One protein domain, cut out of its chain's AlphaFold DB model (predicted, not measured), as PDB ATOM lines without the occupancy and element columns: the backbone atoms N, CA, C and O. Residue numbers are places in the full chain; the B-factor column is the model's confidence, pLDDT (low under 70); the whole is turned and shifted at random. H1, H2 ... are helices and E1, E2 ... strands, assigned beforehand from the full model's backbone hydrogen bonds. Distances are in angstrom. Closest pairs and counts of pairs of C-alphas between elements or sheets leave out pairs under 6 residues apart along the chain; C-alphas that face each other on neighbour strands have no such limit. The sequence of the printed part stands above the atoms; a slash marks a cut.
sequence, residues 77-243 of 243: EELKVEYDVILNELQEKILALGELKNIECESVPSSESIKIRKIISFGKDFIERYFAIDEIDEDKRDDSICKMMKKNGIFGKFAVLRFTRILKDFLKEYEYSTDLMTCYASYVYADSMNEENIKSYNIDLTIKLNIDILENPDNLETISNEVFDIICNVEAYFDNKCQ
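This is residues 77 to 243 of the 243 residues of an uncharacterized protein of Clostridium perfringens (UniProt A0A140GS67). The model is a long, twisted antiparallel sheet with three long helices, H1, H6 and H4, packed along its strands. The two longest strands, E2 and E5, run side by side through the middle; E1 borders part of E2, E3 and E4 border different parts of E5, and the smaller H2 and H3 lie towards one end, with short H5 at the other. The printed part has 167 residues, with six named helices and five named strands, which follow each other along the chain as H1, E1, E2, H2, H3, H4, E3, E4, E5, H5 and H6; the class is mixed, helices and strands, and the branched sheet has the antiparallel neighbour pairs E1 and E2, E2 and E5, E3 and E5, and E4 and E5. The whole is elongated, spanning 59 by 33 by 26 A, and only just compact, close to loose, with a radius of gyration of the C-alphas of 18.5 A.

H1, residues 77 to 97, begins at C-alpha 77 at (-15.768, -39.912, -18.276) and is 30.2 A long. E1, residues 103 to 108, and E2, residues 113 to 123 and 31.2 A long, form a hairpin. H2, residues 124 to 130, follows E2 directly. H3 is residues 138 to 148, and H4, residues 154 to 173, is 28.2 A long. E3 is residues 181 to 185, and E4 is residues 189 to 194. E5, residues 197 to 210, is the longest strand at 38.1 A, from C-alpha 197 at (-9.826, -3.170, -20.721), and forms a hairpin with E4. H5 is residues 211 to 214. H6, residues 217 to 241, is 36.4 A long and ends at C-alpha 241 at (13.192, -11.721, -30.501).

E2 and E5 are antiparallel at 156 degrees, with N 118 and O 205 within hydrogen-bond range at 2.8 A. On the other side of E2, beside residues 113 to 118, lies E1, antiparallel at 151 degrees; N 106 and O 115 are 2.9 A apart. E5 has E2 on one side, and on the other side E3 beside residues 204 to 209 and E4 beside residues 197 to 202. E3 pairs through N 184 and O 206 at 2.9 A, and E4 through N 191 and O 200 at 2.8 A; both are antiparallel to E5. H6 is on the sheet at a height of 9.5 A, over E2 and E5; it runs along the strands, only just, at 29 degrees to E5 on the local plane. On the same face, H1 lies over E1 at a height of 8.6 A. Residues 90 to 97 of H1 touch H6 at a steep tilt of 63 degrees, the same way; the closest C-alphas are those of Ile 94 and Ser 224, 5.2 A apart. H4 has a height of 9.1 A and runs along the strands, at 18 degrees to E5 on the local plane. Its residues 166 to 170 touch H6 at a steep tilt of 44 degrees, opposite ways; the closest C-alphas, of Ile 166 and Phe 238, are 6.8 A apart. H2 and H5 only graze the sheet, and H3 is only just not on it, with 4 pairs of C-alphas within 10 A. H2 and H3 only just touch, with 3 pairs of C-alphas within 8 A, the closest being Lys 124 and Ile 145 at 7.1 A. In H2 every O i to N i+4 pair is within hydrogen-bond range; the counts are 16 of 17 in H1, 5 of 7 in H3, 15 of 16 in H4 and 18 of 21 in H6, and H5 is too short for such a pair.

The two C-alphas farthest apart, of Asp 137 and Asn 216, are 59.3 A apart. The printed part has no cut and no long link. Mean pLDDT of the printed part is 87.8; residues 134 to 141, 151, 193 to 197 and 243 are under 70.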
ATOM      1  N   GLU A  77     -16.124 -40.108 -19.681       91.94
ATOM      2  CA  GLU A  77     -15.768 -39.912 -18.276       91.94
ATOM      3  C   GLU A  77     -14.878 -41.037 -17.741       91.94
ATOM      4  O   GLU A  77     -13.904 -40.758 -17.046       91.94
ATOM      5  N   GLU A  78     -15.175 -42.296 -18.079       92.19
ATOM      6  CA  GLU A  78     -14.337 -43.433 -17.684       92.19
ATOM      7  C   GLU A  78     -12.934 -43.321 -18.293       92.19
ATOM      8  O   GLU A  78     -11.939 -43.468 -17.586       92.19
ATOM      9  N   LEU A  79     -12.845 -43.001 -19.589       93.38
ATOM     10  CA  LEU A  79     -11.560 -42.783 -20.259       93.38
ATOM     11  C   LEU A  79     -10.817 -41.577 -19.686       93.38
ATOM     12  O   LEU A  79      -9.603 -41.633 -19.514       93.38
ATOM     13  N   LYS A  80     -11.535 -40.498 -19.360       93.75
ATOM     14  CA  LYS A  80     -10.946 -39.295 -18.773       93.75
ATOM     15  C   LYS A  80     -10.245 -39.594 -17.456       93.75
ATOM     16  O   LYS A  80      -9.114 -39.162 -17.282       93.75
ATOM     17  N   VAL A  81     -10.878 -40.360 -16.566       94.00
ATOM     18  CA  VAL A  81     -10.266 -40.745 -15.286       94.00
ATOM     19  C   VAL A  81      -8.952 -41.486 -15.512       94.00
ATOM     20  O   VAL A  81      -7.968 -41.204 -14.837       94.00
ATOM     21  N   GLU A  82      -8.912 -42.410 -16.471       92.31
ATOM     22  CA  GLU A  82      -7.691 -43.163 -16.757       92.31
ATOM     23  C   GLU A  82      -6.612 -42.295 -17.423       92.31
ATOM     24  O   GLU A  82      -5.435 -42.407 -17.089       92.31
ATOM     25  N   TYR A  83      -6.996 -41.388 -18.323       94.62
ATOM     26  CA  TYR A  83      -6.053 -40.473 -18.975       94.62
ATOM     27  C   TYR A  83      -5.517 -39.421 -18.000       94.62
ATOM     28  O   TYR A  83      -4.364 -39.014 -18.117       94.62
ATOM     29  N   ASP A  84      -6.319 -39.012 -17.016       94.69
ATOM     30  CA  ASP A  84      -5.903 -38.088 -15.962       94.69
ATOM     31  C   ASP A  84      -4.835 -38.711 -15.050       94.69
ATOM     32  O   ASP A  84      -3.971 -37.992 -14.555       94.69
ATOM     33  N   VAL A  85      -4.816 -40.040 -14.873       94.31
ATOM     34  CA  VAL A  85      -3.712 -40.723 -14.170       94.31
ATOM     35  C   VAL A  85      -2.395 -40.516 -14.921       94.31
ATOM     36  O   VAL A  85      -1.429 -40.043 -14.328       94.31
ATOM     37  N   ILE A  86      -2.381 -40.776 -16.231       93.44
ATOM     38  CA  ILE A  86      -1.199 -40.568 -17.085       93.44
ATOM     39  C   ILE A  86      -0.798 -39.088 -17.101       93.44
ATOM     40  O   ILE A  86       0.385 -38.755 -17.037       93.44
ATOM     41  N   LEU A  87      -1.780 -38.181 -17.162       95.00
ATOM     42  CA  LEU A  87      -1.533 -36.744 -17.113       95.00
ATOM     43  C   LEU A  87      -0.838 -36.327 -15.816       95.00
ATOM     44  O   LEU A  87       0.122 -35.562 -15.870       95.00
ATOM     45  N   ASN A  88      -1.310 -36.820 -14.673       94.50
ATOM     46  CA  ASN A  88      -0.723 -36.495 -13.378       94.50
ATOM     47  C   ASN A  88       0.720 -37.005 -13.290       94.50
ATOM     48  O   ASN A  88       1.602 -36.246 -12.900       94.50
ATOM     49  N   GLU A  89       0.990 -38.236 -13.734       94.00
ATOM     50  CA  GLU A  89       2.355 -38.783 -13.779       94.00
ATOM     51  C   GLU A  89       3.283 -37.950 -14.679       94.00
ATOM     52  O   GLU A  89       4.420 -37.640 -14.313       94.00
ATOM     53  N   LEU A  90       2.787 -37.538 -15.850       94.44
ATOM     54  CA  LEU A  90       3.519 -36.675 -16.772       94.44
ATOM     55  C   LEU A  90       3.815 -35.303 -16.145       94.44
ATOM     56  O   LEU A  90       4.935 -34.803 -16.256       94.44
ATOM     57  N   GLN A  91       2.827 -34.697 -15.481       93.75
ATOM     58  CA  GLN A  91       2.977 -33.414 -14.795       93.75
ATOM     59  C   GLN A  91       3.976 -33.495 -13.642       93.75
ATOM     60  O   GLN A  91       4.821 -32.613 -13.525       93.75
ATOM     61  N   GLU A  92       3.915 -34.544 -12.821       93.38
ATOM     62  CA  GLU A  92       4.859 -34.753 -11.720       93.38
ATOM     63  C   GLU A  92       6.301 -34.827 -12.228       93.38
ATOM     64  O   GLU A  92       7.183 -34.162 -11.681       93.38
ATOM     65  N   LYS A  93       6.541 -35.564 -13.318       93.56
ATOM     66  CA  LYS A  93       7.865 -35.652 -13.949       93.56
ATOM     67  C   LYS A  93       8.338 -34.316 -14.510       93.56
ATOM     68  O   LYS A  93       9.483 -33.943 -14.286       93.56
ATOM     69  N   ILE A  94       7.470 -33.571 -15.193       93.44
ATOM     70  CA  ILE A  94       7.816 -32.242 -15.720       93.44
ATOM     71  C   ILE A  94       8.147 -31.273 -14.574       93.44
ATOM     72  O   ILE A  94       9.140 -30.553 -14.641       93.44
ATOM     73  N   LEU A  95       7.352 -31.272 -13.500       92.00
ATOM     74  CA  LEU A  95       7.578 -30.419 -12.329       92.00
ATOM     75  C   LEU A  95       8.853 -30.793 -11.563       92.00
ATOM     76  O   LEU A  95       9.480 -29.921 -10.962       92.00
ATOM     77  N   ALA A  96       9.267 -32.063 -11.601       93.38
ATOM     78  CA  ALA A  96      10.530 -32.504 -11.018       93.38
ATOM     79  C   ALA A  96      11.762 -31.915 -11.735       93.38
ATOM     80  O   ALA A  96      12.819 -31.796 -11.114       93.38
ATOM     81  N   LEU A  97      11.630 -31.523 -13.008       93.06
ATOM     82  CA  LEU A  97      12.695 -30.872 -13.783       93.06
ATOM     83  C   LEU A  97      12.810 -29.373 -13.468       93.06
ATOM     84  O   LEU A  97      13.899 -28.803 -13.550       93.06
ATOM     85  N   GLY A  98      11.713 -28.738 -13.049       90.81
ATOM     86  CA  GLY A  98      11.711 -27.353 -12.597       90.81
ATOM     87  C   GLY A  98      10.321 -26.725 -12.530       90.81
ATOM     88  O   GLY A  98       9.336 -27.250 -13.047       90.81
ATOM     89  N   GLU A  99      10.244 -25.551 -11.901       86.88
ATOM     90  CA  GLU A  99       9.004 -24.777 -11.856       86.88
ATOM     91  C   GLU A  99       8.694 -24.160 -13.219       86.88
ATOM     92  O   GLU A  99       9.465 -23.363 -13.757       86.88
ATOM     93  N   LEU A 100       7.507 -24.467 -13.733       86.00
ATOM     94  CA  LEU A 100       6.995 -23.874 -14.954       86.00
ATOM     95  C   LEU A 100       5.759 -23.020 -14.662       86.00
ATOM     96  O   LEU A 100       4.864 -23.408 -13.912       86.00
ATOM     97  N   LYS A 101       5.694 -21.840 -15.281       87.38
ATOM     98  CA  LYS A 101       4.580 -20.890 -15.127       87.38
ATOM     99  C   LYS A 101       3.665 -20.914 -16.343       87.38
ATOM    100  O   LYS A 101       4.130 -21.170 -17.451       87.38
ATOM    101  N   ASN A 102       2.395 -20.557 -16.149       90.75
ATOM    102  CA  ASN A 102       1.418 -20.372 -17.228       90.75
ATOM    103  C   ASN A 102       1.266 -21.611 -18.127       90.75
ATOM    104  O   ASN A 102       1.251 -21.499 -19.354       90.75
ATOM    105  N   ILE A 103       1.199 -22.789 -17.507       93.62
ATOM    106  CA  ILE A 103       0.907 -24.045 -18.194       93.62
ATOM    107  C   ILE A 103      -0.477 -24.524 -17.800       93.62
ATOM    108  O   ILE A 103      -0.822 -24.548 -16.622       93.62
ATOM    109  N   GLU A 104      -1.225 -24.976 -18.794       94.62
ATOM    110  CA  GLU A 104      -2.452 -25.733 -18.610       94.62
ATOM    111  C   GLU A 104      -2.293 -27.100 -19.262       94.62
ATOM    112  O   GLU A 104      -1.840 -27.192 -20.403       94.62
ATOM    113  N   CYS A 105      -2.705 -28.160 -18.573       94.75
ATOM    114  CA  CYS A 105      -2.762 -29.485 -19.173       94.75
ATOM    115  C   CYS A 105      -4.186 -30.029 -19.135       94.75
ATOM    116  O   CYS A 105      -4.913 -29.819 -18.165       94.75
ATOM    117  N   GLU A 106      -4.572 -30.745 -20.185       95.69
ATOM    118  CA  GLU A 106      -5.876 -31.395 -20.282       95.69
ATOM    119  C   GLU A 106      -5.751 -32.764 -20.958       95.69
ATOM    120  O   GLU A 106      -5.054 -32.917 -21.966       95.69
ATOM    121  N   SER A 107      -6.456 -33.758 -20.423       95.69
ATOM    122  CA  SER A 107      -6.739 -35.002 -21.131       95.69
ATOM    123  C   SER A 107      -7.924 -34.784 -22.082       95.69
ATOM    124  O   SER A 107      -8.911 -34.125 -21.746       95.69
ATOM    125  N   VAL A 108      -7.827 -35.309 -23.305       94.44
ATOM    126  CA  VAL A 108      -8.847 -35.143 -24.350       94.44
ATOM    127  C   VAL A 108      -9.238 -36.518 -24.892       94.44
ATOM    128  O   VAL A 108      -8.689 -36.942 -25.920       94.44
ATOM    129  N   PRO A 109     -10.186 -37.223 -24.239       92.12
ATOM    130  CA  PRO A 109     -10.500 -38.605 -24.584       92.12
ATOM    131  C   PRO A 109     -10.986 -38.790 -26.021       92.12
ATOM    132  O   PRO A 109     -10.537 -39.704 -26.703       92.12
ATOM    133  N   SER A 110     -11.800 -37.853 -26.516       89.50
ATOM    134  CA  SER A 110     -12.299 -37.827 -27.900       89.50
ATOM    135  C   SER A 110     -11.210 -37.824 -28.978       89.50
ATOM    136  O   SER A 110     -11.475 -38.179 -30.123       89.50
ATOM    137  N   SER A 111      -9.986 -37.416 -28.635       91.12
ATOM    138  CA  SER A 111      -8.845 -37.389 -29.557       91.12
ATOM    139  C   SER A 111      -7.665 -38.240 -29.093       91.12
ATOM    140  O   SER A 111      -6.583 -38.107 -29.665       91.12
ATOM    141  N   GLU A 112      -7.875 -39.054 -28.054       92.94
ATOM    142  CA  GLU A 112      -6.892 -39.988 -27.490       92.94
ATOM    143  C   GLU A 112      -5.542 -39.323 -27.213       92.94
ATOM    144  O   GLU A 112      -4.474 -39.824 -27.558       92.94
ATOM    145  N   SER A 113      -5.601 -38.126 -26.627       95.19
ATOM    146  CA  SER A 113      -4.407 -37.318 -26.417       95.19
ATOM    147  C   SER A 113      -4.425 -36.532 -25.120       95.19
ATOM    148  O   SER A 113      -5.482 -36.209 -24.578       95.19
ATOM    149  N   ILE A 114      -3.226 -36.186 -24.670       96.62
ATOM    150  CA  ILE A 114      -2.978 -35.157 -23.671       96.62
ATOM    151  C   ILE A 114      -2.522 -33.899 -24.399       96.62
ATOM    152  O   ILE A 114      -1.714 -33.964 -25.331       96.62
ATOM    153  N   LYS A 115      -3.037 -32.745 -23.983       97.06
ATOM    154  CA  LYS A 115      -2.567 -31.442 -24.449       97.06
ATOM    155  C   LYS A 115      -1.924 -30.681 -23.310       97.06
ATOM    156  O   LYS A 115      -2.490 -30.594 -22.225       97.06
ATOM    157  N   ILE A 116      -0.778 -30.085 -23.601       97.00
ATOM    158  CA  ILE A 116      -0.054 -29.180 -22.715       97.00
ATOM    159  C   ILE A 116       0.009 -27.832 -23.423       97.00
ATOM    160  O   ILE A 116       0.559 -27.724 -24.518       97.00
ATOM    161  N   ARG A 117      -0.598 -26.809 -22.830       96.62
ATOM    162  CA  ARG A 117      -0.622 -25.439 -23.341       96.62
ATOM    163  C   ARG A 117       0.295 -24.572 -22.499       96.62
ATOM    164  O   ARG A 117       0.056 -24.408 -21.311       96.62
ATOM    165  N   LYS A 118       1.303 -23.977 -23.128       96.19
ATOM    166  CA  LYS A 118       2.107 -22.899 -22.556       96.19
ATOM    167  C   LYS A 118       1.557 -21.564 -23.045       96.19
ATOM    168  O   LYS A 118       1.633 -21.274 -24.239       96.19
ATOM    169  N   ILE A 119       1.031 -20.763 -22.122       95.31
ATOM    170  CA  ILE A 119       0.489 -19.432 -22.401       95.31
ATOM    171  C   ILE A 119       1.620 -18.411 -22.293       95.31
ATOM    172  O   ILE A 119       2.229 -18.240 -21.234       95.31
ATOM    173  N   ILE A 120       1.881 -17.705 -23.390       93.88
ATOM    174  CA  ILE A 120       2.874 -16.633 -23.456       93.88
ATOM    175  C   ILE A 120       2.111 -15.310 -23.456       93.88
ATOM    176  O   ILE A 120       1.390 -15.010 -24.409       93.88
ATOM    177  N   SER A 121       2.238 -14.543 -22.371       91.69
ATOM    178  CA  SER A 121       1.420 -13.353 -22.113       91.69
ATOM    179  C   SER A 121       2.232 -12.064 -22.164       91.69
ATOM    180  O   SER A 121       3.248 -11.927 -21.483       91.69
ATOM    181  N   PHE A 122       1.747 -11.092 -22.935       89.56
ATOM    182  CA  PHE A 122       2.370  -9.781 -23.109       89.56
ATOM    183  C   PHE A 122       1.445  -8.685 -22.585       89.56
ATOM    184  O   PHE A 122       0.472  -8.299 -23.240       89.56
ATOM    185  N   GLY A 123       1.745  -8.210 -21.377       87.81
ATOM    186  CA  GLY A 123       1.017  -7.136 -20.703       87.81
ATOM    187  C   GLY A 123       1.638  -5.751 -20.896       87.81
ATOM    188  O   GLY A 123       2.521  -5.546 -21.731       87.81
ATOM    189  N   LYS A 124       1.181  -4.802 -20.078       84.75
ATOM    190  CA  LYS A 124       1.624  -3.400 -20.069       84.75
ATOM    191  C   LYS A 124       3.149  -3.243 -20.001       84.75
ATOM    192  O   LYS A 124       3.713  -2.566 -20.855       84.75
ATOM    193  N   ASP A 125       3.809  -3.943 -19.080       85.31
ATOM    194  CA  ASP A 125       5.262  -3.856 -18.867       85.31
ATOM    195  C   ASP A 125       6.069  -4.191 -20.132       85.31
ATOM    196  O   ASP A 125       7.132  -3.627 -20.388       85.31
ATOM    197  N   PHE A 126       5.565  -5.113 -20.957       86.44
ATOM    198  CA  PHE A 126       6.197  -5.439 -22.230       86.44
ATOM    199  C   PHE A 126       6.108  -4.270 -23.213       86.44
ATOM    200  O   PHE A 126       7.095  -3.927 -23.855       86.44
ATOM    201  N   ILE A 127       4.927  -3.660 -23.326       82.75
ATOM    202  CA  ILE A 127       4.664  -2.553 -24.249       82.75
ATOM    203  C   ILE A 127       5.526  -1.350 -23.883       82.75
ATOM    204  O   ILE A 127       6.126  -0.744 -24.765       82.75
ATOM    205  N   GLU A 128       5.610  -1.032 -22.593       81.69
ATOM    206  CA  GLU A 128       6.428   0.074 -22.093       81.69
ATOM    207  C   GLU A 128       7.886  -0.067 -22.519       81.69
ATOM    208  O   GLU A 128       8.435   0.856 -23.124       81.69
ATOM    209  N   ARG A 129       8.468  -1.252 -22.291       83.62
ATOM    210  CA  ARG A 129       9.855  -1.551 -22.666       83.62
ATOM    211  C   ARG A 129      10.051  -1.578 -24.178       83.62
ATOM    212  O   ARG A 129      10.976  -0.958 -24.686       83.62
ATOM    213  N   TYR A 130       9.175  -2.269 -24.906       83.88
ATOM    214  CA  TYR A 130       9.331  -2.494 -26.345       83.88
ATOM    215  C   TYR A 130       9.140  -1.216 -27.175       83.88
ATOM    216  O   TYR A 130       9.824  -1.010 -28.174       83.88
ATOM    217  N   PHE A 131       8.205  -0.347 -26.777       80.31
ATOM    218  CA  PHE A 131       7.942   0.923 -27.464       80.31
ATOM    219  C   PHE A 131       8.685   2.113 -26.845       80.31
ATOM    220  O   PHE A 131       8.456   3.239 -27.287       80.31
ATOM    221  N   ALA A 132       9.556   1.877 -25.855       76.62
ATOM    222  CA  ALA A 132      10.318   2.904 -25.147       76.62
ATOM    223  C   ALA A 132       9.432   4.073 -24.663       76.62
ATOM    224  O   ALA A 132       9.724   5.244 -24.893       76.62
ATOM    225  N   ILE A 133       8.320   3.753 -23.990       72.44
ATOM    226  CA  ILE A 133       7.324   4.743 -23.515       72.44
ATOM    227  C   ILE A 133       7.833   5.500 -22.265       72.44
ATOM    228  O   ILE A 133       7.141   6.341 -21.692       72.44
ATOM    229  N   ASP A 134       9.078   5.253 -21.849       61.66
ATOM    230  CA  ASP A 134       9.638   5.788 -20.613       61.66
ATOM    231  C   ASP A 134       9.811   7.319 -20.587       61.66
ATOM    232  O   ASP A 134       9.890   7.909 -19.511       61.66
ATOM    233  N   GLU A 135       9.788   7.975 -21.749       57.44
ATOM    234  CA  GLU A 135      10.007   9.421 -21.902       57.44
ATOM    235  C   GLU A 135       8.724  10.276 -21.820       57.44
ATOM    236  O   GLU A 135       8.755  11.485 -22.064       57.44
ATOM    237  N   ILE A 136       7.578   9.673 -21.488       61.50
ATOM    238  CA  ILE A 136       6.288  10.368 -21.397       61.50
ATOM    239  C   ILE A 136       5.939  10.677 -19.931       61.50
ATOM    240  O   ILE A 136       6.075   9.820 -19.060       61.50
ATOM    241  N   ASP A 137       5.451  11.901 -19.693       64.94
ATOM    242  CA  ASP A 137       4.791  12.373 -18.459       64.94
ATOM    243  C   ASP A 137       3.868  11.286 -17.862       64.94
ATOM    244  O   ASP A 137       3.082  10.699 -18.611       64.94
ATOM    245  N   GLU A 138       3.944  11.001 -16.555       65.56
ATOM    246  CA  GLU A 138       3.287   9.831 -15.925       65.56
ATOM    247  C   GLU A 138       1.779   9.764 -16.227       65.56
ATOM    248  O   GLU A 138       1.276   8.724 -16.654       65.56
ATOM    249  N   ASP A 139       1.078  10.900 -16.154       64.44
ATOM    250  CA  ASP A 139      -0.359  10.996 -16.457       64.44
ATOM    251  C   ASP A 139      -0.692  10.708 -17.937       64.44
ATOM    252  O   ASP A 139      -1.801  10.295 -18.279       64.44
ATOM    253  N   LYS A 140       0.260  10.917 -18.854       66.94
ATOM    254  CA  LYS A 140       0.101  10.646 -20.295       66.94
ATOM    255  C   LYS A 140       0.587   9.249 -20.682       66.94
ATOM    256  O   LYS A 140       0.208   8.768 -21.756       66.94
ATOM    257  N   ARG A 141       1.409   8.607 -19.845       68.00
ATOM    258  CA  ARG A 141       1.927   7.247 -20.043       68.00
ATOM    259  C   ARG A 141       0.784   6.235 -20.018       68.00
ATOM    260  O   ARG A 141       0.566   5.535 -21.008       68.00
ATOM    261  N   ASP A 142      -0.005   6.242 -18.948       70.56
ATOM    262  CA  ASP A 142      -1.135   5.323 -18.771       70.56
ATOM    263  C   ASP A 142      -2.184   5.496 -19.868       70.56
ATOM    264  O   ASP A 142      -2.649   4.529 -20.473       70.56
ATOM    265  N   ASP A 143      -2.480   6.746 -20.202       73.81
ATOM    266  CA  ASP A 143      -3.456   7.101 -21.222       73.81
ATOM    267  C   ASP A 143      -3.019   6.650 -22.632       73.81
ATOM    268  O   ASP A 143      -3.840   6.238 -23.459       73.81
ATOM    269  N   SER A 144      -1.713   6.690 -22.917       72.50
ATOM    270  CA  SER A 144      -1.131   6.244 -24.190       72.50
ATOM    271  C   SER A 144      -1.128   4.721 -24.314       72.50
ATOM    272  O   SER A 144      -1.522   4.188 -25.355       72.50
ATOM    273  N   ILE A 145      -0.773   4.014 -23.243       76.69
ATOM    274  CA  ILE A 145      -0.789   2.547 -23.191       76.69
ATOM    275  C   ILE A 145      -2.219   2.025 -23.338       76.69
ATOM    276  O   ILE A 145      -2.478   1.167 -24.185       76.69
ATOM    277  N   CYS A 146      -3.175   2.605 -22.608       77.00
ATOM    278  CA  CYS A 146      -4.593   2.264 -22.725       77.00
ATOM    279  C   CYS A 146      -5.128   2.480 -24.150       77.00
ATOM    280  O   CYS A 146      -5.958   1.710 -24.631       77.00
ATOM    281  N   LYS A 147      -4.646   3.499 -24.877       77.25
ATOM    282  CA  LYS A 147      -4.994   3.707 -26.297       77.25
ATOM    283  C   LYS A 147      -4.377   2.647 -27.213       77.25
ATOM    284  O   LYS A 147      -5.017   2.258 -28.193       77.25
ATOM    285  N   MET A 148      -3.171   2.169 -26.910       77.56
ATOM    286  CA  MET A 148      -2.492   1.124 -27.683       77.56
ATOM    287  C   MET A 148      -3.106  -0.266 -27.480       77.56
ATOM    288  O   MET A 148      -3.226  -1.012 -28.455       77.56
ATOM    289  N   MET A 149      -3.533  -0.584 -26.255       78.38
ATOM    290  CA  MET A 149      -4.072  -1.885 -25.835       78.38
ATOM    291  C   MET A 149      -5.575  -2.070 -26.103       78.38
ATOM    292  O   MET A 149      -6.240  -2.835 -25.423       78.38
ATOM    293  N   LYS A 150      -6.161  -1.394 -27.093       80.69
ATOM    294  CA  LYS A 150      -7.567  -1.633 -27.479       80.69
ATOM    295  C   LYS A 150      -7.676  -2.795 -28.465       80.69
ATOM    296  O   LYS A 150      -6.731  -3.076 -29.199       80.69
ATOM    297  N   LYS A 151      -8.860  -3.407 -28.598       69.44
ATOM    298  CA  LYS A 151      -9.118  -4.523 -29.542       69.44
ATOM    299  C   LYS A 151      -8.625  -4.253 -30.976       69.44
ATOM    300  O   LYS A 151      -8.073  -5.139 -31.617       69.44
ATOM    301  N   ASN A 152      -8.749  -3.006 -31.442       73.69
ATOM    302  CA  ASN A 152      -8.258  -2.538 -32.749       73.69
ATOM    303  C   ASN A 152      -7.046  -1.589 -32.657       73.69
ATOM    304  O   ASN A 152      -6.700  -0.921 -33.636       73.69
ATOM    305  N   GLY A 153      -6.433  -1.502 -31.479       78.69
ATOM    306  CA  GLY A 153      -5.256  -0.693 -31.210       78.69
ATOM    307  C   GLY A 153      -4.024  -1.200 -31.954       78.69
ATOM    308  O   GLY A 153      -3.982  -2.319 -32.476       78.69
ATOM    309  N   ILE A 154      -3.004  -0.346 -32.025       84.94
ATOM    310  CA  ILE A 154      -1.758  -0.659 -32.731       84.94
ATOM    311  C   ILE A 154      -1.069  -1.894 -32.141       84.94
ATOM    312  O   ILE A 154      -0.525  -2.696 -32.898       84.94
ATOM    313  N   PHE A 155      -1.168  -2.094 -30.820       85.75
ATOM    314  CA  PHE A 155      -0.528  -3.223 -30.163       85.75
ATOM    315  C   PHE A 155      -1.199  -4.551 -30.509       85.75
ATOM    316  O   PHE A 155      -0.498  -5.505 -30.816       85.75
ATOM    317  N   GLY A 156      -2.531  -4.611 -30.592       84.88
ATOM    318  CA  GLY A 156      -3.217  -5.831 -31.030       84.88
ATOM    319  C   GLY A 156      -2.819  -6.260 -32.446       84.88
ATOM    320  O   GLY A 156      -2.526  -7.431 -32.684       84.88
ATOM    321  N   LYS A 157      -2.713  -5.308 -33.383       88.56
ATOM    322  CA  LYS A 157      -2.228  -5.592 -34.749       88.56
ATOM    323  C   LYS A 157      -0.770  -6.045 -34.752       88.56
ATOM    324  O   LYS A 157      -0.422  -6.982 -35.471       88.56
ATOM    325  N   PHE A 158       0.072  -5.387 -33.956       89.31
ATOM    326  CA  PHE A 158       1.468  -5.769 -33.771       89.31
ATOM    327  C   PHE A 158       1.581  -7.193 -33.216       89.31
ATOM    328  O   PHE A 158       2.270  -8.008 -33.819       89.31
ATOM    329  N   ALA A 159       0.857  -7.513 -32.145       90.12
ATOM    330  CA  ALA A 159       0.850  -8.814 -31.494       90.12
ATOM    331  C   ALA A 159       0.458  -9.923 -32.480       90.12
ATOM    332  O   ALA A 159       1.217 -10.872 -32.674       90.12
ATOM    333  N   VAL A 160      -0.662  -9.755 -33.197       91.06
ATOM    334  CA  VAL A 160      -1.139 -10.723 -34.202       91.06
ATOM    335  C   VAL A 160      -0.083 -11.009 -35.270       91.06
ATOM    336  O   VAL A 160       0.107 -12.166 -35.641       91.06
ATOM    337  N   LEU A 161       0.623  -9.994 -35.771       91.00
ATOM    338  CA  LEU A 161       1.635 -10.188 -36.813       91.00
ATOM    339  C   LEU A 161       2.954 -10.729 -36.249       91.00
ATOM    340  O   LEU A 161       3.534 -11.663 -36.806       91.00
ATOM    341  N   ARG A 162       3.444 -10.135 -35.159       91.25
ATOM    342  CA  ARG A 162       4.776 -10.388 -34.613       91.25
ATOM    343  C   ARG A 162       4.822 -11.674 -33.802       91.25
ATOM    344  O   ARG A 162       5.670 -12.507 -34.101       91.25
ATOM    345  N   PHE A 163       3.923 -11.869 -32.840       92.88
ATOM    346  CA  PHE A 163       3.961 -13.039 -31.955       92.88
ATOM    347  C   PHE A 163       3.662 -14.326 -32.717       92.88
ATOM    348  O   PHE A 163       4.388 -15.307 -32.573       92.88
ATOM    349  N   THR A 164       2.684 -14.288 -33.629       93.12
ATOM    350  CA  THR A 164       2.409 -15.415 -34.533       93.12
ATOM    351  C   THR A 164       3.638 -15.786 -35.357       93.12
ATOM    352  O   THR A 164       3.901 -16.967 -35.570       93.12
ATOM    353  N   ARG A 165       4.395 -14.796 -35.845       93.94
ATOM    354  CA  ARG A 165       5.623 -15.055 -36.600       93.94
ATOM    355  C   ARG A 165       6.712 -15.647 -35.711       93.94
ATOM    356  O   ARG A 165       7.275 -16.658 -36.098       93.94
ATOM    357  N   ILE A 166       6.972 -15.058 -34.543       94.44
ATOM    358  CA  ILE A 166       8.002 -15.538 -33.610       94.44
ATOM    359  C   ILE A 166       7.745 -16.998 -33.231       94.44
ATOM    360  O   ILE A 166       8.648 -17.814 -33.360       94.44
ATOM    361  N   LEU A 167       6.514 -17.349 -32.847       95.00
ATOM    362  CA  LEU A 167       6.201 -18.724 -32.457       95.00
ATOM    363  C   LEU A 167       6.268 -19.698 -33.642       95.00
ATOM    364  O   LEU A 167       6.716 -20.829 -33.490       95.00
ATOM    365  N   LYS A 168       5.863 -19.269 -34.846       93.69
ATOM    366  CA  LYS A 168       6.023 -20.087 -36.059       93.69
ATOM    367  C   LYS A 168       7.484 -20.295 -36.439       93.69
ATOM    368  O   LYS A 168       7.806 -21.365 -36.942       93.69
ATOM    369  N   ASP A 169       8.325 -19.285 -36.260       95.06
ATOM    370  CA  ASP A 169       9.757 -19.377 -36.530       95.06
ATOM    371  C   ASP A 169      10.413 -20.305 -35.489       95.06
ATOM    372  O   ASP A 169      11.110 -21.235 -35.880       95.06
ATOM    373  N   PHE A 170      10.054 -20.184 -34.203       96.00
ATOM    374  CA  PHE A 170      10.456 -21.131 -33.153       96.00
ATOM    375  C   PHE A 170      10.089 -22.578 -33.511       96.00
ATOM    376  O   PHE A 170      10.958 -23.436 -33.534       96.00
ATOM    377  N   LEU A 171       8.833 -22.848 -33.880       94.31
ATOM    378  CA  LEU A 171       8.379 -24.199 -34.241       94.31
ATOM    379  C   LEU A 171       9.049 -24.783 -35.495       94.31
ATOM    380  O   LEU A 171       8.953 -25.986 -35.724       94.31
ATOM    381  N   LYS A 172       9.661 -23.947 -36.339       92.69
ATOM    382  CA  LYS A 172      10.418 -24.388 -37.520       92.69
ATOM    383  C   LYS A 172      11.893 -24.615 -37.222       92.69
ATOM    384  O   LYS A 172      12.514 -25.428 -37.895       92.69
ATOM    385  N   GLU A 173      12.452 -23.828 -36.309       92.38
ATOM    386  CA  GLU A 173      13.871 -23.852 -35.948       92.38
ATOM    387  C   GLU A 173      14.159 -24.857 -34.828       92.38
ATOM    388  O   GLU A 173      15.253 -25.410 -34.777       92.38
ATOM    389  N   TYR A 174      13.194 -25.089 -33.937       91.88
ATOM    390  CA  TYR A 174      13.333 -26.006 -32.815       91.88
ATOM    391  C   TYR A 174      13.130 -27.451 -33.274       91.88
ATOM    392  O   TYR A 174      12.056 -27.815 -33.761       91.88
ATOM    393  N   GLU A 175      14.157 -28.276 -33.100       89.56
ATOM    394  CA  GLU A 175      14.081 -29.709 -33.364       89.56
ATOM    395  C   GLU A 175      13.394 -30.409 -32.191       89.56
ATOM    396  O   GLU A 175      13.842 -30.311 -31.050       89.56
ATOM    397  N   TYR A 176      12.295 -31.103 -32.482       90.31
ATOM    398  CA  TYR A 176      11.603 -31.968 -31.533       90.31
ATOM    399  C   TYR A 176      11.153 -33.266 -32.211       90.31
ATOM    400  O   TYR A 176      10.999 -33.335 -33.435       90.31
ATOM    401  N   SER A 177      10.917 -34.295 -31.409       89.69
ATOM    402  CA  SER A 177      10.517 -35.635 -31.812       89.69
ATOM    403  C   SER A 177       9.083 -35.634 -32.339       89.69
ATOM    404  O   SER A 177       8.122 -35.862 -31.601       89.69
ATOM    405  N   THR A 178       8.919 -35.416 -33.645       88.88
ATOM    406  CA  THR A 178       7.601 -35.404 -34.308       88.88
ATOM    407  C   THR A 178       6.852 -36.733 -34.210       88.88
ATOM    408  O   THR A 178       5.630 -36.757 -34.344       88.88
ATOM    409  N   ASP A 179       7.574 -37.830 -33.969       89.06
ATOM    410  CA  ASP A 179       6.997 -39.158 -33.749       89.06
ATOM    411  C   ASP A 179       6.343 -39.287 -32.365       89.06
ATOM    412  O   ASP A 179       5.425 -40.084 -32.191       89.06
ATOM    413  N   LEU A 180       6.798 -38.496 -31.387       90.75
ATOM    414  CA  LEU A 180       6.300 -38.523 -30.010       90.75
ATOM    415  C   LEU A 180       5.245 -37.448 -29.753       90.75
ATOM    416  O   LEU A 180       4.331 -37.650 -28.951       90.75
ATOM    417  N   MET A 181       5.362 -36.298 -30.420       94.25
ATOM    418  CA  MET A 181       4.517 -35.143 -30.143       94.25
ATOM    419  C   MET A 181       4.255 -34.268 -31.364       94.25
ATOM    420  O   MET A 181       5.020 -34.218 -32.322       94.25
ATOM    421  N   THR A 182       3.158 -33.519 -31.306       95.31
ATOM    422  CA  THR A 182       2.828 -32.489 -32.292       95.31
ATOM    423  C   THR A 182       2.730 -31.136 -31.605       95.31
ATOM    424  O   THR A 182       1.951 -30.980 -30.666       95.31
ATOM    425  N   CYS A 183       3.459 -30.143 -32.111       96.12
ATOM    426  CA  CYS A 183       3.453 -28.786 -31.576       96.12
ATOM    427  C   CYS A 183       2.767 -27.820 -32.547       96.12
ATOM    428  O   CYS A 183       3.001 -27.862 -33.756       96.12
ATOM    429  N   TYR A 184       1.924 -26.926 -32.034       94.81
ATOM    430  CA  TYR A 184       1.272 -25.899 -32.845       94.81
ATOM    431  C   TYR A 184       0.984 -24.624 -32.054       94.81
ATOM    432  O   TYR A 184       0.878 -24.623 -30.830       94.81
ATOM    433  N   ALA A 185       0.852 -23.525 -32.793       93.88
ATOM    434  CA  ALA A 185       0.554 -22.202 -32.264       93.88
ATOM    435  C   ALA A 185      -0.951 -21.917 -32.299       93.88
ATOM    436  O   ALA A 185      -1.606 -22.191 -33.313       93.88
ATOM    437  N   SER A 186      -1.487 -21.307 -31.243       94.12
ATOM    438  CA  SER A 186      -2.812 -20.688 -31.292       94.12
ATOM    439  C   SER A 186      -2.777 -19.340 -32.029       94.12
ATOM    440  O   SER A 186      -1.719 -18.814 -32.393       94.12
ATOM    441  N   TYR A 187      -3.958 -18.785 -32.305       92.75
ATOM    442  CA  TYR A 187      -4.064 -17.390 -32.729       92.75
ATOM    443  C   TYR A 187      -3.837 -16.472 -31.535       92.75
ATOM    444  O   TYR A 187      -4.212 -16.813 -30.421       92.75
ATOM    445  N   VAL A 188      -3.301 -15.277 -31.781       92.75
ATOM    446  CA  VAL A 188      -3.200 -14.259 -30.732       92.75
ATOM    447  C   VAL A 188      -4.596 -13.858 -30.260       92.75
ATOM    448  O   VAL A 188      -5.455 -13.511 -31.074       92.75
ATOM    449  N   TYR A 189      -4.796 -13.857 -28.947       91.50
ATOM    450  CA  TYR A 189      -6.033 -13.434 -28.301       91.50
ATOM    451  C   TYR A 189      -5.743 -12.427 -27.190       91.50
ATOM    452  O   TYR A 189      -4.623 -12.306 -26.709       91.50
ATOM    453  N   ALA A 190      -6.756 -11.650 -26.824       88.38
ATOM    454  CA  ALA A 190      -6.661 -10.676 -25.747       88.38
ATOM    455  C   ALA A 190      -7.219 -11.285 -24.459       88.38
ATOM    456  O   ALA A 190      -8.344 -11.788 -24.463       88.38
ATOM    457  N   ASP A 191      -6.467 -11.190 -23.365       86.00
ATOM    458  CA  ASP A 191      -7.009 -11.388 -22.025       86.00
ATOM    459  C   ASP A 191      -7.695 -10.088 -21.594       86.00
ATOM    460  O   ASP A 191      -7.055  -9.048 -21.401       86.00
ATOM    461  N   SER A 192      -9.024 -10.116 -21.529       75.56
ATOM    462  CA  SER A 192      -9.830  -8.923 -21.289       75.56
ATOM    463  C   SER A 192     -11.043  -9.234 -20.423       75.56
ATOM    464  O   SER A 192     -11.681 -10.272 -20.590       75.56
ATOM    465  N   MET A 193     -11.405  -8.299 -19.539       61.28
ATOM    466  CA  MET A 193     -12.719  -8.326 -18.876       61.28
ATOM    467  C   MET A 193     -13.818  -7.700 -19.749       61.28
ATOM    468  O   MET A 193     -14.995  -7.993 -19.557       61.28
ATOM    469  N   ASN A 194     -13.444  -6.838 -20.701       63.59
ATOM    470  CA  ASN A 194     -14.296  -6.261 -21.741       63.59
ATOM    471  C   ASN A 194     -13.426  -5.675 -22.878       63.59
ATOM    472  O   ASN A 194     -12.204  -5.609 -22.757       63.59
ATOM    473  N   GLU A 195     -14.042  -5.210 -23.971       63.62
ATOM    474  CA  GLU A 195     -13.325  -4.739 -25.174       63.62
ATOM    475  C   GLU A 195     -12.439  -3.491 -24.971       63.62
ATOM    476  O   GLU A 195     -11.603  -3.187 -25.828       63.62
ATOM    477  N   GLU A 196     -12.616  -2.771 -23.862       65.06
ATOM    478  CA  GLU A 196     -11.892  -1.535 -23.547       65.06
ATOM    479  C   GLU A 196     -10.752  -1.746 -22.539       65.06
ATOM    480  O   GLU A 196      -9.818  -0.948 -22.518       65.06
ATOM    481  N   ASN A 197     -10.788  -2.842 -21.771       69.75
ATOM    482  CA  ASN A 197      -9.826  -3.170 -20.721       69.75
ATOM    483  C   ASN A 197      -9.118  -4.497 -21.027       69.75
ATOM    484  O   ASN A 197      -9.385  -5.530 -20.398       69.75
ATOM    485  N   ILE A 198      -8.212  -4.461 -22.004       80.88
ATOM    486  CA  ILE A 198      -7.312  -5.579 -22.307       80.88
ATOM    487  C   ILE A 198      -6.124  -5.520 -21.345       80.88
ATOM    488  O   ILE A 198      -5.410  -4.520 -21.295       80.88
ATOM    489  N   LYS A 199      -5.911  -6.599 -20.588       84.25
ATOM    490  CA  LYS A 199      -4.794  -6.737 -19.642       84.25
ATOM    491  C   LYS A 199      -3.522  -7.221 -20.323       84.25
ATOM    492  O   LYS A 199      -2.429  -6.778 -19.976       84.25
ATOM    493  N   SER A 200      -3.668  -8.117 -21.289       88.31
ATOM    494  CA  SER A 200      -2.552  -8.667 -22.046       88.31
ATOM    495  C   SER A 200      -3.014  -9.250 -23.374       88.31
ATOM    496  O   SER A 200      -4.202  -9.483 -23.609       88.31
ATOM    497  N   TYR A 201      -2.049  -9.465 -24.260       90.56
ATOM    498  CA  TYR A 201      -2.228 -10.260 -25.464       90.56
ATOM    499  C   TYR A 201      -1.446 -11.552 -25.301       90.56
ATOM    500  O   TYR A 201      -0.272 -11.529 -24.932       90.56
ATOM    501  N   ASN A 202      -2.106 -12.662 -25.590       93.12
ATOM    502  CA  ASN A 202      -1.606 -13.999 -25.353       93.12
ATOM    503  C   ASN A 202      -1.469 -14.755 -26.669       93.12
ATOM    504  O   ASN A 202      -2.219 -14.526 -27.623       93.12
ATOM    505  N   ILE A 203      -0.517 -15.674 -26.699       95.38
ATOM    506  CA  ILE A 203      -0.395 -16.712 -27.713       95.38
ATOM    507  C   ILE A 203       0.001 -18.004 -27.009       95.38
ATOM    508  O   ILE A 203       0.824 -17.980 -26.094       95.38
ATOM    509  N   ASP A 204      -0.567 -19.121 -27.445       96.19
ATOM    510  CA  ASP A 204      -0.301 -20.411 -26.821       96.19
ATOM    511  C   ASP A 204       0.558 -21.267 -27.733       96.19
ATOM    512  O   ASP A 204       0.269 -21.437 -28.924       96.19
ATOM    513  N   LEU A 205       1.575 -21.873 -27.137       97.31
ATOM    514  CA  LEU A 205       2.199 -23.067 -27.672       97.31
ATOM    515  C   LEU A 205       1.439 -24.274 -27.124       97.31
ATOM    516  O   LEU A 205       1.385 -24.471 -25.913       97.31
ATOM    517  N   THR A 206       0.852 -25.080 -28.003       97.38
ATOM    518  CA  THR A 206       0.208 -26.337 -27.614       97.38
ATOM    519  C   THR A 206       1.044 -27.518 -28.071       97.38
ATOM    520  O   THR A 206       1.344 -27.641 -29.258       97.38
ATOM    521  N   ILE A 207       1.365 -28.400 -27.130       97.38
ATOM    522  CA  ILE A 207       1.991 -29.698 -27.359       97.38
ATOM    523  C   ILE A 207       0.900 -30.756 -27.205       97.38
ATOM    524  O   ILE A 207       0.211 -30.801 -26.186       97.38
ATOM    525  N   LYS A 208       0.716 -31.588 -28.227       97.12
ATOM    526  CA  LYS A 208      -0.243 -32.694 -28.245       97.12
ATOM    527  C   LYS A 208       0.513 -34.020 -28.232       97.12
ATOM    528  O   LYS A 208       1.351 -34.253 -29.101       97.12
ATOM    529  N   LEU A 209       0.160 -34.882 -27.285       96.31
ATOM    530  CA  LEU A 209       0.776 -36.184 -27.033       96.31
ATOM    531  C   LEU A 209      -0.279 -37.277 -27.173       96.31
ATOM    532  O   LEU A 209      -1.358 -37.152 -26.598       96.31
ATOM    533  N   ASN A 210       0.000 -38.333 -27.933       94.50
ATOM    534  CA  ASN A 210      -0.915 -39.470 -28.039       94.50
ATOM    535  C   ASN A 210      -0.813 -40.347 -26.776       94.50
ATOM    536  O   ASN A 210       0.293 -40.637 -26.321       94.50
ATOM    537  N   ILE A 211      -1.955 -40.771 -26.229       92.31
ATOM    538  CA  ILE A 211      -2.011 -41.642 -25.043       92.31
ATOM    539  C   ILE A 211      -1.266 -42.962 -25.267       92.31
ATOM    540  O   ILE A 211      -0.508 -43.369 -24.392       92.31
ATOM    541  N   ASP A 212      -1.389 -43.579 -26.444       90.25
ATOM    542  CA  ASP A 212      -0.739 -44.859 -26.754       90.25
ATOM    543  C   ASP A 212       0.794 -44.774 -26.617       90.25
ATOM    544  O   ASP A 212       1.451 -45.752 -26.264       90.25
ATOM    545  N   ILE A 213       1.377 -43.597 -26.874       90.75
ATOM    546  CA  ILE A 213       2.822 -43.362 -26.739       90.75
ATOM    547  C   ILE A 213       3.210 -43.219 -25.264       90.75
ATOM    548  O   ILE A 213       4.273 -43.700 -24.864       90.75
ATOM    549  N   LEU A 214       2.353 -42.574 -24.469       89.50
ATOM    550  CA  LEU A 214       2.572 -42.281 -23.051       89.50
ATOM    551  C   LEU A 214       2.400 -43.504 -22.144       89.50
ATOM    552  O   LEU A 214       2.928 -43.516 -21.037       89.50
ATOM    553  N   GLU A 215       1.713 -44.545 -22.613       85.25
ATOM    554  CA  GLU A 215       1.594 -45.819 -21.895       85.25
ATOM    555  C   GLU A 215       2.927 -46.563 -21.748       85.25
ATOM    556  O   GLU A 215       3.043 -47.449 -20.901       85.25
ATOM    557  N   ASN A 216       3.932 -46.225 -22.562       85.81
ATOM    558  CA  ASN A 216       5.270 -46.779 -22.423       85.81
ATOM    559  C   ASN A 216       6.092 -45.949 -21.412       85.81
ATOM    560  O   ASN A 216       6.410 -44.791 -21.704       85.81
ATOM    561  N   PRO A 217       6.520 -46.533 -20.273       79.31
ATOM    562  CA  PRO A 217       7.312 -45.823 -19.267       79.31
ATOM    563  C   PRO A 217       8.612 -45.212 -19.809       79.31
ATOM    564  O   PRO A 217       9.009 -44.136 -19.361       79.31
ATOM    565  N   ASP A 218       9.252 -45.858 -20.791       83.31
ATOM    566  CA  ASP A 218      10.500 -45.370 -21.396       83.31
ATOM    567  C   ASP A 218      10.270 -44.084 -22.212       83.31
ATOM    568  O   ASP A 218      11.106 -43.174 -22.235       83.31
ATOM    569  N   ASN A 219       9.101 -43.975 -22.849       88.00
ATOM    570  CA  ASN A 219       8.709 -42.776 -23.585       88.00
ATOM    571  C   ASN A 219       8.349 -41.640 -22.633       88.00
ATOM    572  O   ASN A 219       8.645 -40.488 -22.935       88.00
ATOM    573  N   LEU A 220       7.725 -41.952 -21.493       88.31
ATOM    574  CA  LEU A 220       7.247 -40.950 -20.547       88.31
ATOM    575  C   LEU A 220       8.391 -40.054 -20.049       88.31
ATOM    576  O   LEU A 220       8.254 -38.838 -20.050       88.31
ATOM    577  N   GLU A 221       9.542 -40.639 -19.704       89.44
ATOM    578  CA  GLU A 221      10.731 -39.880 -19.285       89.44
ATOM    579  C   GLU A 221      11.273 -38.977 -20.403       89.44
ATOM    580  O   GLU A 221      11.564 -37.800 -20.186       89.44
ATOM    581  N   THR A 222      11.390 -39.518 -21.616       92.38
ATOM    582  CA  THR A 222      11.893 -38.776 -22.781       92.38
ATOM    583  C   THR A 222      10.975 -37.597 -23.109       92.38
ATOM    584  O   THR A 222      11.438 -36.470 -23.271       92.38
ATOM    585  N   ILE A 223       9.664 -37.844 -23.122       95.12
ATOM    586  CA  ILE A 223       8.637 -36.837 -23.393       95.12
ATOM    587  C   ILE A 223       8.637 -35.758 -22.312       95.12
ATOM    588  O   ILE A 223       8.563 -34.582 -22.653       95.12
ATOM    589  N   SER A 224       8.736 -36.116 -21.027       94.25
ATOM    590  CA  SER A 224       8.785 -35.130 -19.941       94.25
ATOM    591  C   SER A 224       9.953 -34.156 -20.099       94.25
ATOM    592  O   SER A 224       9.744 -32.949 -19.979       94.25
ATOM    593  N   ASN A 225      11.152 -34.665 -20.406       93.62
ATOM    594  CA  ASN A 225      12.339 -33.833 -20.630       93.62
ATOM    595  C   ASN A 225      12.165 -32.916 -21.844       93.62
ATOM    596  O   ASN A 225      12.366 -31.710 -21.753       93.62
ATOM    597  N   GLU A 226      11.713 -33.470 -22.966       95.19
ATOM    598  CA  GLU A 226      11.557 -32.709 -24.202       95.19
ATOM    599  C   GLU A 226      10.450 -31.644 -24.107       95.19
ATOM    600  O   GLU A 226      10.628 -30.514 -24.562       95.19
ATOM    601  N   VAL A 227       9.327 -31.959 -23.453       95.38
ATOM    602  CA  VAL A 227       8.259 -30.991 -23.158       95.38
ATOM    603  C   VAL A 227       8.781 -29.855 -22.283       95.38
ATOM    604  O   VAL A 227       8.505 -28.689 -22.572       95.38
ATOM    605  N   PHE A 228       9.525 -30.180 -21.224       95.31
ATOM    606  CA  PHE A 228      10.128 -29.182 -20.344       95.31
ATOM    607  C   PHE A 228      11.069 -28.259 -21.128       95.31
ATOM    608  O   PHE A 228      10.914 -27.036 -21.079       95.31
ATOM    609  N   ASP A 229      11.963 -28.837 -21.931       94.88
ATOM    610  CA  ASP A 229      12.916 -28.092 -22.750       94.88
ATOM    611  C   ASP A 229      12.214 -27.172 -23.753       94.88
ATOM    612  O   ASP A 229      12.561 -25.992 -23.852       94.88
ATOM    613  N   ILE A 230      11.190 -27.656 -24.463       95.56
ATOM    614  CA  ILE A 230      10.396 -26.840 -25.395       95.56
ATOM    615  C   ILE A 230       9.804 -25.622 -24.676       95.56
ATOM    616  O   ILE A 230       9.864 -24.497 -25.185       95.56
ATOM    617  N   ILE A 231       9.235 -25.832 -23.488       94.56
ATOM    618  CA  ILE A 231       8.568 -24.777 -22.725       94.56
ATOM    619  C   ILE A 231       9.569 -23.741 -22.201       94.56
ATOM    620  O   ILE A 231       9.280 -22.543 -22.246       94.56
ATOM    621  N   CYS A 232      10.740 -24.166 -21.733       92.00
ATOM    622  CA  CYS A 232      11.783 -23.243 -21.296       92.00
ATOM    623  C   CYS A 232      12.369 -22.451 -22.473       92.00
ATOM    624  O   CYS A 232      12.569 -21.237 -22.381       92.00
ATOM    625  N   ASN A 233      12.610 -23.114 -23.606       94.38
ATOM    626  CA  ASN A 233      13.234 -22.482 -24.763       94.38
ATOM    627  C   ASN A 233      12.300 -21.514 -25.493       94.38
ATOM    628  O   ASN A 233      12.781 -20.508 -26.015       94.38
ATOM    629  N   VAL A 234      10.982 -21.755 -25.520       94.62
ATOM    630  CA  VAL A 234      10.059 -20.836 -26.206       94.62
ATOM    631  C   VAL A 234      10.014 -19.462 -25.531       94.62
ATOM    632  O   VAL A 234      10.004 -18.450 -26.228       94.62
ATOM    633  N   GLU A 235      10.057 -19.393 -24.196       87.44
ATOM    634  CA  GLU A 235      10.095 -18.110 -23.476       87.44
ATOM    635  C   GLU A 235      11.386 -17.348 -23.773       87.44
ATOM    636  O   GLU A 235      11.336 -16.196 -24.204       87.44
ATOM    637  N   ALA A 236      12.532 -18.025 -23.662       90.00
ATOM    638  CA  ALA A 236      13.827 -17.436 -23.996       90.00
ATOM    639  C   ALA A 236      13.888 -16.970 -25.462       90.00
ATOM    640  O   ALA A 236      14.490 -15.941 -25.779       90.00
ATOM    641  N   TYR A 237      13.250 -17.701 -26.378       93.81
ATOM    642  CA  TYR A 237      13.171 -17.320 -27.784       93.81
ATOM    643  C   TYR A 237      12.350 -16.042 -27.984       93.81
ATOM    644  O   TYR A 237      12.764 -15.156 -28.737       93.81
ATOM    645  N   PHE A 238      11.212 -15.910 -27.297       91.50
ATOM    646  CA  PHE A 238      10.423 -14.681 -27.324       91.50
ATOM    647  C   PHE A 238      11.187 -13.496 -26.738       91.50
ATOM    648  O   PHE A 238      11.219 -12.446 -27.379       91.50
ATOM    649  N   ASP A 239      11.855 -13.670 -25.598       86.38
ATOM    650  CA  ASP A 239      12.655 -12.613 -24.976       86.38
ATOM    651  C   ASP A 239      13.765 -12.126 -25.918       86.38
ATOM    652  O   ASP A 239      13.917 -10.926 -26.123       86.38
ATOM    653  N   ASN A 240      14.472 -13.037 -26.589       88.62
ATOM    654  CA  ASN A 240      15.520 -12.678 -27.549       88.62
ATOM    655  C   ASN A 240      14.990 -11.978 -28.813       88.62
ATOM    656  O   ASN A 240      15.690 -11.162 -29.409       88.62
ATOM    657  N   LYS A 241      13.783 -12.317 -29.283       87.81
ATOM    658  CA  LYS A 241      13.192 -11.721 -30.501       87.81
ATOM    659  C   LYS A 241      12.390 -10.446 -30.224       87.81
ATOM    660  O   LYS A 241      11.985  -9.782 -31.189       87.81
ATOM    661  N   CYS A 242      12.126 -10.151 -28.955       79.69
ATOM    662  CA  CYS A 242      11.372  -8.993 -28.496       79.69
ATOM    663  C   CYS A 242      12.187  -8.032 -27.607       79.69
ATOM    664  O   CYS A 242      11.592  -7.151 -26.988       79.69
ATOM    665  N   GLN A 243      13.511  -8.192 -27.545       66.81
ATOM    666  CA  GLN A 243      14.456  -7.124 -27.190       66.81
ATOM    667  C   GLN A 243      14.748  -6.254 -28.415       66.81
ATOM    668  O   GLN A 243      14.969  -5.041 -28.217       66.81
TER     669      GLN A 243